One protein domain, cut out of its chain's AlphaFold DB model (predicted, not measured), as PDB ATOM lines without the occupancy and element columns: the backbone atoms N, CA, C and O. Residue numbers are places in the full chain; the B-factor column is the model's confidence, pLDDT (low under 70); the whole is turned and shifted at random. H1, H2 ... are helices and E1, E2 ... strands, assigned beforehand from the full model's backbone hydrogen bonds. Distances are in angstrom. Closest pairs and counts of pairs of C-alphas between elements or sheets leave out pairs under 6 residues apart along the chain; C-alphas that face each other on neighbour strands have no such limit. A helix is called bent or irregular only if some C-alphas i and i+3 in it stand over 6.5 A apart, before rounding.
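What this domain is: This is residues 6 to 90 of the 90 residues of an uncharacterized protein of Vibrio sp. ES.044 (UniProt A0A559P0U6). A small three-stranded antiparallel sheet has H2 and H3 over one face and the short H1 on the other, and the far end of H3 sticks out with residues 85 to 90. The printed part has 85 residues, with E1, H1, H2, E2, E3 and H3 in that order, sheet order E1, E2, E3, class mixed. It is compact, with a radius of gyration of the C-alphas of 13.1 A, yet elongated, spanning 42 by 26 by 22 A.

How they stand to each other: E1, residues 6 to 11, is the antiparallel neighbour of E2, residues 58 to 64, with N 8 and O 61 2.9 A apart. E2 and E3, residues 67 to 70, form an antiparallel hairpin, with N 62 and O 69 2.8 A apart. H1, residues 17 to 22, is on the sheet; its closest C-alphas to E1 are those of Ala 20 and Phe 10, 6.5 A. H2, residues 40 to 51, and H3, residues 71 to 88, are on the opposite face, two layers with the sheet, at heights of 9.4 A and 7.5 A. H3 touches H2 with residues 71 to 78 alone, at a shallow tilt of 19 degrees, opposite ways; the C-alphas of Ala 47 and Val 71 are closest, 4.8 A. H1 and H3 are apart. In H1 and H2 every O i to N i+4 pair is within hydrogen-bond range; in H3, 11 of 14.

Where its parts are: E1 begins at C-alpha 6 (116.376, 156.403, 124.910) and is 16.8 A long; H2 is 16.2 A and E2 19.2 A. H3, 25.9 A, ends at C-alpha 88 (115.026, 155.362, 145.265); it is irregular, with C-alphas 72 and 75 8.4 A apart.

The domain as a whole: The C-alphas of Val 56 and Ala 90 are farthest apart, 43.6 A. The printed part has no cut. The link from H1 to H2, 17 residues, is long. Residues 30 to 37, 53 to 56 and 84 to 90 have pLDDT under 70.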
ATOM      1  N   GLN A   6     116.494 155.993 126.310       85.31
ATOM      2  CA  GLN A   6     116.376 156.403 124.910       85.31
ATOM      3  C   GLN A   6     117.361 155.609 124.064       85.31
ATOM      4  O   GLN A   6     118.506 155.446 124.472       85.31
ATOM      5  N   PHE A   7     116.944 155.147 122.890       87.75
ATOM      6  CA  PHE A   7     117.839 154.516 121.926       87.75
ATOM      7  C   PHE A   7     118.256 155.532 120.862       87.75
ATOM      8  O   PHE A   7     117.404 156.156 120.228       87.75
ATOM      9  N   VAL A   8     119.562 155.720 120.688       88.69
ATOM     10  CA  VAL A   8     120.133 156.748 119.813       88.69
ATOM     11  C   VAL A   8     121.298 156.202 119.001       88.69
ATOM     12  O   VAL A   8     121.888 155.168 119.322       88.69
ATOM     13  N   TYR A   9     121.665 156.936 117.959       90.25
ATOM     14  CA  TYR A   9     122.923 156.758 117.261       90.25
ATOM     15  C   TYR A   9     123.546 158.095 116.872       90.25
ATOM     16  O   TYR A   9     122.860 159.112 116.755       90.25
ATOM     17  N   PHE A  10     124.851 158.076 116.636       90.12
ATOM     18  CA  PHE A  10     125.607 159.196 116.083       90.12
ATOM     19  C   PHE A  10     126.723 158.683 115.173       90.12
ATOM     20  O   PHE A  10     127.044 157.490 115.163       90.12
ATOM     21  N   ASN A  11     127.296 159.575 114.365       87.19
ATOM     22  CA  ASN A  11     128.396 159.208 113.478       87.19
ATOM     23  C   ASN A  11     129.698 159.064 114.278       87.19
ATOM     24  O   ASN A  11     130.024 159.935 115.077       87.19
ATOM     25  N   VAL A  12     130.469 158.001 114.031       79.00
ATOM     26  CA  VAL A  12     131.745 157.725 114.737       79.00
ATOM     27  C   VAL A  12     132.777 158.845 114.533       79.00
ATOM     28  O   VAL A  12     133.651 159.038 115.371       79.00
ATOM     29  N   GLU A  13     132.642 159.624 113.456       81.06
ATOM     30  CA  GLU A  13     133.442 160.829 113.188       81.06
ATOM     31  C   GLU A  13     133.363 161.874 114.312       81.06
ATOM     32  O   GLU A  13     134.279 162.669 114.458       81.06
ATOM     33  N   LEU A  14     132.305 161.844 115.128       74.25
ATOM     34  CA  LEU A  14     132.114 162.751 116.260       74.25
ATOM     35  C   LEU A  14     132.878 162.315 117.519       74.25
ATOM     36  O   LEU A  14     132.647 162.905 118.559       74.25
ATOM     37  N   HIS A  15     133.741 161.289 117.441       76.44
ATOM     38  CA  HIS A  15     134.675 160.766 118.460       76.44
ATOM     39  C   HIS A  15     134.107 160.342 119.836       76.44
ATOM     40  O   HIS A  15     134.666 159.441 120.463       76.44
ATOM     41  N   SER A  16     133.012 160.936 120.313       86.81
ATOM     42  CA  SER A  16     132.373 160.709 121.606       86.81
ATOM     43  C   SER A  16     130.877 161.047 121.568       86.81
ATOM     44  O   SER A  16     130.392 161.756 120.681       86.81
ATOM     45  N   PHE A  17     130.136 160.548 122.559       88.69
ATOM     46  CA  PHE A  17     128.726 160.890 122.736       88.69
ATOM     47  C   PHE A  17     128.551 162.360 123.139       88.69
ATOM     48  O   PHE A  17     127.650 163.029 122.643       88.69
ATOM     49  N   GLU A  18     129.427 162.873 124.001       91.00
ATOM     50  CA  GLU A  18     129.406 164.245 124.507       91.00
ATOM     51  C   GLU A  18     129.574 165.259 123.373       91.00
ATOM     52  O   GLU A  18     128.854 166.256 123.305       91.00
ATOM     53  N   GLU A  19     130.485 164.982 122.442       90.81
ATOM     54  CA  GLU A  19     130.685 165.803 121.251       90.81
ATOM     55  C   GLU A  19     129.477 165.734 120.309       90.81
ATOM     56  O   GLU A  19     128.988 166.774 119.856       90.81
ATOM     57  N   ALA A  20     128.920 164.541 120.073       89.38
ATOM     58  CA  ALA A  20     127.700 164.394 119.283       89.38
ATOM     59  C   ALA A  20     126.504 165.129 119.911       89.38
ATOM     60  O   ALA A  20     125.716 165.757 119.199       89.38
ATOM     61  N   GLN A  21     126.385 165.104 121.239       89.19
ATOM     62  CA  GLN A  21     125.354 165.819 121.983       89.19
ATOM     63  C   GLN A  21     125.534 167.339 121.877       89.19
ATOM     64  O   GLN A  21     124.567 168.042 121.586       89.19
ATOM     65  N   ALA A  22     126.757 167.846 122.062       89.56
ATOM     66  CA  ALA A  22     127.064 169.275 121.974       89.56
ATOM     67  C   ALA A  22     126.781 169.855 120.579       89.56
ATOM     68  O   ALA A  22     126.372 171.009 120.459       89.56
ATOM     69  N   GLN A  23     126.960 169.048 119.530       90.69
ATOM     70  CA  GLN A  23     126.691 169.437 118.143       90.69
ATOM     71  C   GLN A  23     125.234 169.198 117.704       90.69
ATOM     72  O   GLN A  23     124.871 169.554 116.585       90.69
ATOM     73  N   GLY A  24     124.383 168.612 118.556       87.75
ATOM     74  CA  GLY A  24     122.998 168.279 118.201       87.75
ATOM     75  C   GLY A  24     122.880 167.142 117.177       87.75
ATOM     76  O   GLY A  24     121.878 167.042 116.473       87.75
ATOM     77  N   CYS A  25     123.891 166.279 117.099       89.25
ATOM     78  CA  CYS A  25     124.038 165.199 116.123       89.25
ATOM     79  C   CYS A  25     123.659 163.823 116.703       89.25
ATOM     80  O   CYS A  25     124.285 162.812 116.377       89.25
ATOM     81  N   LEU A  26     122.648 163.783 117.576       88.25
ATOM     82  CA  LEU A  26     122.052 162.548 118.088       88.25
ATOM     83  C   LEU A  26     120.786 162.230 117.296       88.25
ATOM     84  O   LEU A  26     119.892 163.066 117.166       88.25
ATOM     85  N   TYR A  27     120.696 161.007 116.797       86.94
ATOM     86  CA  TYR A  27     119.618 160.571 115.919       86.94
ATOM     87  C   TYR A  27     118.898 159.359 116.506       86.94
ATOM     88  O   TYR A  27     119.497 158.549 117.209       86.94
ATOM     89  N   VAL A  28     117.616 159.207 116.179       82.31
ATOM     90  CA  VAL A  28     116.800 158.048 116.570       82.31
ATOM     91  C   VAL A  28     116.493 157.229 115.311       82.31
ATOM     92  O   VAL A  28     116.019 157.804 114.328       82.31
ATOM     93  N   PRO A  29     116.758 155.913 115.281       74.38
ATOM     94  CA  PRO A  29     116.450 155.088 114.113       74.38
ATOM     95  C   PRO A  29     114.927 154.808 114.018       74.38
ATOM     96  O   PRO A  29     114.329 154.372 114.995       74.38
ATOM     97  N   SER A  30     114.267 155.069 112.873       60.84
ATOM     98  CA  SER A  30     112.807 154.847 112.661       60.84
ATOM     99  C   SER A  30     112.488 153.397 112.216       60.84
ATOM    100  O   SER A  30     113.389 152.698 111.763       60.84
ATOM    101  N   ASN A  31     111.274 152.808 112.278       51.25
ATOM    102  CA  ASN A  31     109.880 153.278 112.452       51.25
ATOM    103  C   ASN A  31     109.180 152.778 113.736       51.25
ATOM    104  O   ASN A  31     108.006 153.081 113.958       51.25
ATOM    105  N   ARG A  32     109.850 151.972 114.560       50.41
ATOM    106  CA  ARG A  32     109.381 151.674 115.915       50.41
ATOM    107  C   ARG A  32     110.069 152.664 116.845       50.41
ATOM    108  O   ARG A  32     111.228 152.994 116.644       50.41
ATOM    109  N   THR A  33     109.304 153.189 117.790       47.59
ATOM    110  CA  THR A  33     109.778 154.012 118.905       47.59
ATOM    111  C   THR A  33     110.431 155.356 118.549       47.59
ATOM    112  O   THR A  33     111.594 155.616 118.815       47.59
ATOM    113  N   SER A  34     109.566 156.319 118.226       48.22
ATOM    114  CA  SER A  34     109.597 157.669 118.830       48.22
ATOM    115  C   SER A  34     109.302 157.628 120.353       48.22
ATOM    116  O   SER A  34     108.857 158.610 120.950       48.22
ATOM    117  N   ALA A  35     109.493 156.471 120.993       52.66
ATOM    118  CA  ALA A  35     109.268 156.273 122.407       52.66
ATOM    119  C   ALA A  35     110.549 156.674 123.131       52.66
ATOM    120  O   ALA A  35     111.559 155.984 123.090       52.66
ATOM    121  N   TRP A  36     110.470 157.798 123.831       58.72
ATOM    122  CA  TRP A  36     111.509 158.317 124.722       58.72
ATOM    123  C   TRP A  36     111.770 157.414 125.945       58.72
ATOM    124  O   TRP A  36     112.585 157.743 126.802       58.72
ATOM    125  N   PHE A  37     111.025 156.309 126.046       69.12
ATOM    126  CA  PHE A  37     110.988 155.381 127.162       69.12
ATOM    127  C   PHE A  37     110.804 153.969 126.604       69.12
ATOM    128  O   PHE A  37     109.681 153.595 126.257       69.12
ATOM    129  N   ILE A  38     111.889 153.204 126.523       73.19
ATOM    130  CA  ILE A  38     111.841 151.774 126.191       73.19
ATOM    131  C   ILE A  38     111.953 150.923 127.467       73.19
ATOM    132  O   ILE A  38     112.729 151.267 128.368       73.19
ATOM    133  N   PRO A  39     111.166 149.843 127.602       79.00
ATOM    134  CA  PRO A  39     111.324 148.886 128.683       79.00
ATOM    135  C   PRO A  39     112.594 148.037 128.463       79.00
ATOM    136  O   PRO A  39     113.134 147.957 127.360       79.00
ATOM    137  N   PHE A  40     113.141 147.463 129.537       80.62
ATOM    138  CA  PHE A  40     114.473 146.843 129.487       80.62
ATOM    139  C   PHE A  40     114.518 145.538 128.668       80.62
ATOM    140  O   PHE A  40     115.538 145.213 128.073       80.62
ATOM    141  N   ASP A  41     113.414 144.804 128.591       81.81
ATOM    142  CA  ASP A  41     113.251 143.682 127.661       81.81
ATOM    143  C   ASP A  41     113.469 144.118 126.201       81.81
ATOM    144  O   ASP A  41     114.239 143.482 125.481       81.81
ATOM    145  N   GLU A  42     112.912 145.265 125.798       83.62
ATOM    146  CA  GLU A  42     113.119 145.842 124.459       83.62
ATOM    147  C   GLU A  42     114.565 146.341 124.249       83.62
ATOM    148  O   GLU A  42     115.101 146.247 123.144       83.62
ATOM    149  N   VAL A  43     115.248 146.806 125.305       86.81
ATOM    150  CA  VAL A  43     116.679 147.180 125.247       86.81
ATOM    151  C   VAL A  43     117.534 145.999 124.787       86.81
ATOM    152  O   VAL A  43     118.416 146.172 123.945       86.81
ATOM    153  N   VAL A  44     117.290 144.798 125.319       87.12
ATOM    154  CA  VAL A  44     118.068 143.599 124.966       87.12
ATOM    155  C   VAL A  44     117.828 143.200 123.508       87.12
ATOM    156  O   VAL A  44     118.784 142.875 122.799       87.12
ATOM    157  N   GLU A  45     116.579 143.273 123.045       86.69
ATOM    158  CA  GLU A  45     116.221 143.000 121.651       86.69
ATOM    159  C   GLU A  45     116.898 143.989 120.690       86.69
ATOM    160  O   GLU A  45     117.584 143.570 119.752       86.69
ATOM    161  N   LEU A  46     116.791 145.295 120.960       86.12
ATOM    162  CA  LEU A  46     117.421 146.347 120.158       86.12
ATOM    163  C   LEU A  46     118.944 146.221 120.152       86.12
ATOM    164  O   LEU A  46     119.570 146.334 119.099       86.12
ATOM    165  N   ALA A  47     119.552 145.932 121.301       88.12
ATOM    166  CA  ALA A  47     120.988 145.719 121.383       88.12
ATOM    167  C   ALA A  47     121.436 144.544 120.513       88.12
ATOM    168  O   ALA A  47     122.459 144.645 119.845       88.12
ATOM    169  N   SER A  48     120.676 143.446 120.484       86.62
ATOM    170  CA  SER A  48     120.985 142.316 119.610       86.62
ATOM    171  C   SER A  48     120.825 142.678 118.136       86.62
ATOM    172  O   SER A  48     121.693 142.340 117.339       86.62
ATOM    173  N   MET A  49     119.746 143.377 117.769       85.19
ATOM    174  CA  MET A  49     119.497 143.787 116.383       85.19
ATOM    175  C   MET A  49     120.573 144.738 115.857       85.19
ATOM    176  O   MET A  49     121.020 144.595 114.724       85.19
ATOM    177  N   TYR A  50     120.980 145.716 116.667       82.88
ATOM    178  CA  TYR A  50     121.886 146.778 116.237       82.88
ATOM    179  C   TYR A  50     123.362 146.485 116.509       82.88
ATOM    180  O   TYR A  50     124.207 147.202 115.983       82.88
ATOM    181  N   ARG A  51     123.694 145.411 117.239       81.31
ATOM    182  CA  ARG A  51     125.078 144.926 117.381       81.31
ATOM    183  C   ARG A  51     125.683 144.536 116.035       81.31
ATOM    184  O   ARG A  51     126.818 144.899 115.757       81.31
ATOM    185  N   ASP A  52     124.912 143.851 115.195       71.25
ATOM    186  CA  ASP A  52     125.382 143.393 113.881       71.25
ATOM    187  C   ASP A  52     125.196 144.462 112.783       71.25
ATOM    188  O   ASP A  52     125.770 144.364 111.699       71.25
ATOM    189  N   VAL A  53     124.396 145.499 113.065       69.44
ATOM    190  CA  VAL A  53     124.120 146.639 112.164       69.44
ATOM    191  C   VAL A  53     124.999 147.851 112.491       69.44
ATOM    192  O   VAL A  53     125.026 148.817 111.723       69.44
ATOM    193  N   ALA A  54     125.744 147.811 113.598       63.75
ATOM    194  CA  ALA A  54     126.808 148.757 113.893       63.75
ATOM    195  C   ALA A  54     127.825 148.724 112.741       63.75
ATOM    196  O   ALA A  54     128.667 147.839 112.621       63.75
ATOM    197  N   SER A  55     127.672 149.669 111.821       64.75
ATOM    198  CA  SER A  55     128.479 149.762 110.616       64.75
ATOM    199  C   SER A  55     129.685 150.652 110.873       64.75
ATOM    200  O   SER A  55     129.656 151.529 111.739       64.75
ATOM    201  N   VAL A  56     130.716 150.515 110.038       65.56
ATOM    202  CA  VAL A  56     131.809 151.493 109.971       65.56
ATOM    203  C   VAL A  56     131.192 152.875 109.733       65.56
ATOM    204  O   VAL A  56     130.619 153.127 108.676       65.56
ATOM    205  N   GLY A  57     131.220 153.733 110.754       75.81
ATOM    206  CA  GLY A  57     130.703 155.101 110.692       75.81
ATOM    207  C   GLY A  57     129.518 155.426 111.602       75.81
ATOM    208  O   GLY A  57     129.245 156.611 111.763       75.81
ATOM    209  N   ARG A  58     128.845 154.461 112.251       86.31
ATOM    210  CA  ARG A  58     127.765 154.758 113.220       86.31
ATOM    211  C   ARG A  58     127.965 154.037 114.548       86.31
ATOM    212  O   ARG A  58     128.221 152.840 114.565       86.31
ATOM    213  N   SER A  59     127.794 154.768 115.645       88.50
ATOM    214  CA  SER A  59     127.724 154.218 116.998       88.50
ATOM    215  C   SER A  59     126.272 154.226 117.458       88.50
ATOM    216  O   SER A  59     125.636 155.277 117.441       88.50
ATOM    217  N   TYR A  60     125.750 153.060 117.836       89.69
ATOM    218  CA  TYR A  60     124.403 152.892 118.384       89.69
ATOM    219  C   TYR A  60     124.494 152.635 119.887       89.69
ATOM    220  O   TYR A  60     125.414 151.964 120.360       89.69
ATOM    221  N   GLY A  61     123.517 153.115 120.648       91.19
ATOM    222  CA  GLY A  61     123.462 152.846 122.077       91.19
ATOM    223  C   GLY A  61     122.275 153.489 122.766       91.19
ATOM    224  O   GLY A  61     121.357 154.013 122.137       91.19
ATOM    225  N   PHE A  62     122.300 153.427 124.086       90.75
ATOM    226  CA  PHE A  62     121.210 153.830 124.954       90.75
ATOM    227  C   PHE A  62     121.635 154.995 125.838       90.75
ATOM    228  O   PHE A  62     122.758 155.014 126.328       90.75
ATOM    229  N   VAL A  63     120.734 155.942 126.079       89.69
ATOM    230  CA  VAL A  63     120.946 157.038 127.027       89.69
ATOM    231  C   VAL A  63     120.070 156.813 128.251       89.69
ATOM    232  O   VAL A  63     118.850 156.693 128.127       89.69
ATOM    233  N   PHE A  64     120.696 156.779 129.426       87.75
ATOM    234  CA  PHE A  64     120.036 156.686 130.727       87.75
ATOM    235  C   PHE A  64     120.714 157.649 131.707       87.75
ATOM    236  O   PHE A  64     121.936 157.667 131.809       87.75
ATOM    237  N   ASN A  65     119.929 158.495 132.383       85.94
ATOM    238  CA  ASN A  65     120.428 159.539 133.295       85.94
ATOM    239  C   ASN A  65     121.551 160.420 132.699       85.94
ATOM    240  O   ASN A  65     122.453 160.864 133.404       85.94
ATOM    241  N   GLY A  66     121.489 160.684 131.388       84.88
ATOM    242  CA  GLY A  66     122.479 161.490 130.662       84.88
ATOM    243  C   GLY A  66     123.758 160.744 130.274       84.88
ATOM    244  O   GLY A  66     124.589 161.316 129.577       84.88
ATOM    245  N   GLN A  67     123.905 159.478 130.666       89.56
ATOM    246  CA  GLN A  67     125.037 158.636 130.305       89.56
ATOM    247  C   GLN A  67     124.703 157.767 129.092       89.56
ATOM    248  O   GLN A  67     123.603 157.218 128.991       89.56
ATOM    249  N   PHE A  68     125.671 157.630 128.185       91.44
ATOM    250  CA  PHE A  68     125.569 156.773 127.011       91.44
ATOM    251  C   PHE A  68     126.135 155.374 127.268       91.44
ATOM    252  O   PHE A  68     127.216 155.204 127.834       91.44
ATOM    253  N   TYR A  69     125.406 154.371 126.796       92.50
ATOM    254  CA  TYR A  69     125.728 152.958 126.900       92.50
ATOM    255  C   TYR A  69     125.715 152.352 125.494       92.50
ATOM    256  O   TYR A  69     124.634 152.166 124.932       92.50
ATOM    257  N   PRO A  70     126.882 152.030 124.911       91.00
ATOM    258  CA  PRO A  70     126.950 151.362 123.613       91.00
ATOM    259  C   PRO A  70     126.153 150.050 123.605       91.00
ATOM    260  O   PRO A  70     126.043 149.385 124.641       91.00
ATOM    261  N   VAL A  71     125.625 149.638 122.447       89.69
ATOM    262  CA  VAL A  71     124.874 148.367 122.303       89.69
ATOM    263  C   VAL A  71     125.695 147.126 122.692       89.69
ATOM    264  O   VAL A  71     125.137 146.088 123.053       89.69
ATOM    265  N   GLU A  72     127.023 147.222 122.688       88.00
ATOM    266  CA  GLU A  72     127.947 146.183 123.148       88.00
ATOM    267  C   GLU A  72     127.997 146.072 124.681       88.00
ATOM    268  O   GLU A  72     128.391 145.033 125.211       88.00
ATOM    269  N   ASN A  73     127.577 147.116 125.405       89.00
ATOM    270  CA  ASN A  73     127.711 147.231 126.857       89.00
ATOM    271  C   ASN A  73     126.369 147.354 127.607       89.00
ATOM    272  O   ASN A  73     126.275 147.984 128.663       89.00
ATOM    273  N   VAL A  74     125.315 146.703 127.108       87.81
ATOM    274  CA  VAL A  74     123.984 146.700 127.754       87.81
ATOM    275  C   VAL A  74     123.985 146.121 129.172       87.81
ATOM    276  O   VAL A  74     123.193 146.544 130.010       87.81
ATOM    277  N   ARG A  75     124.917 145.217 129.499       88.19
ATOM    278  CA  ARG A  75     125.060 144.696 130.871       88.19
ATOM    279  C   ARG A  75     125.405 145.781 131.892       88.19
ATOM    280  O   ARG A  75     125.074 145.623 133.063       88.19
ATOM    281  N   GLN A  76     126.099 146.847 131.489       89.94
ATOM    282  CA  GLN A  76     126.387 147.951 132.403       89.94
ATOM    283  C   GLN A  76     125.142 148.815 132.631       89.94
ATOM    284  O   GLN A  76     124.854 149.157 133.772       89.94
ATOM    285  N   LEU A  77     124.364 149.077 131.576       89.81
ATOM    286  CA  LEU A  77     123.074 149.763 131.686       89.81
ATOM    287  C   LEU A  77     122.128 149.029 132.647       89.81
ATOM    288  O   LEU A  77     121.518 149.652 133.509       89.81
ATOM    289  N   GLU A  78     122.052 147.700 132.536       88.25
ATOM    290  CA  GLU A  78     121.265 146.854 133.439       88.25
ATOM    291  C   GLU A  78     121.622 147.096 134.913       88.25
ATOM    292  O   GLU A  78     120.755 147.387 135.738       88.25
ATOM    293  N   LYS A  79     122.917 147.018 135.244       88.00
ATOM    294  CA  LYS A  79     123.421 147.217 136.610       88.00
ATOM    295  C   LYS A  79     123.100 148.605 137.150       88.00
ATOM    296  O   LYS A  79     122.729 148.727 138.319       88.00
ATOM    297  N   ASP A  80     123.256 149.631 136.321       86.75
ATOM    298  CA  ASP A  80     123.055 151.017 136.732       86.75
ATOM    299  C   ASP A  80     121.571 151.302 136.989       86.75
ATOM    300  O   ASP A  80     121.246 151.936 137.990       86.75
ATOM    301  N   ILE A  81     120.666 150.737 136.179       83.38
ATOM    302  CA  ILE A  81     119.215 150.803 136.412       83.38
ATOM    303  C   ILE A  81     118.851 150.179 137.765       83.38
ATOM    304  O   ILE A  81     118.193 150.822 138.581       83.38
ATOM    305  N   PHE A  82     119.302 148.948 138.031       80.50
ATOM    306  CA  PHE A  82     118.977 148.266 139.289       80.50
ATOM    307  C   PHE A  82     119.595 148.954 140.512       80.50
ATOM    308  O   PHE A  82     118.990 148.982 141.583       80.50
ATOM    309  N   THR A  83     120.788 149.532 140.369       77.31
ATOM    310  CA  THR A  83     121.435 150.299 141.445       77.31
ATOM    311  C   THR A  83     120.675 151.591 141.746       77.31
ATOM    312  O   THR A  83     120.546 151.969 142.910       77.31
ATOM    313  N   ASP A  84     120.166 152.269 140.718       69.25
ATOM    314  CA  ASP A  84     119.356 153.479 140.867       69.25
ATOM    315  C   ASP A  84     118.006 153.176 141.535       69.25
ATOM    316  O   ASP A  84     117.609 153.861 142.478       69.25
ATOM    317  N   ASP A  85     117.352 152.075 141.153       66.81
ATOM    318  CA  ASP A  85     116.109 151.623 141.791       66.81
ATOM    319  C   ASP A  85     116.290 151.356 143.297       66.81
ATOM    320  O   ASP A  85     115.436 151.733 144.103       66.81
ATOM    321  N   LEU A  86     117.412 150.741 143.692       63.50
ATOM    322  CA  LEU A  86     117.736 150.494 145.102       63.50
ATOM    323  C   LEU A  86     117.930 151.792 145.897       63.50
ATOM    324  O   LEU A  86     117.580 151.834 147.073       63.50
ATOM    325  N   LYS A  87     118.461 152.848 145.271       63.25
ATOM    326  CA  LYS A  87     118.627 154.164 145.912       63.25
ATOM    327  C   LYS A  87     117.305 154.902 146.094       63.25
ATOM    328  O   LYS A  87     117.171 155.645 147.053       63.25
ATOM    329  N   ILE A  88     116.350 154.725 145.181       60.50
ATOM    330  CA  ILE A  88     115.026 155.362 145.265       60.50
ATOM    331  C   ILE A  88     114.144 154.673 146.321       60.50
ATOM    332  O   ILE A  88     113.255 155.303 146.889       60.50
ATOM    333  N   ALA A  89     114.363 153.380 146.564       59.75
ATOM    334  CA  ALA A  89     113.596 152.593 147.527       59.75
ATOM    335  C   ALA A  89     114.093 152.695 148.987       59.75
ATOM    336  O   ALA A  89     113.423 152.156 149.871       59.75
ATOM    337  N   ALA A  90     115.244 153.333 149.231       52.72
ATOM    338  CA  ALA A  90     115.877 153.507 150.545       52.72
ATOM    339  C   ALA A  90     115.609 154.901 151.132       52.72
ATOM    340  O   ALA A  90     115.468 154.984 152.373       52.72
TER     341      ALA A  90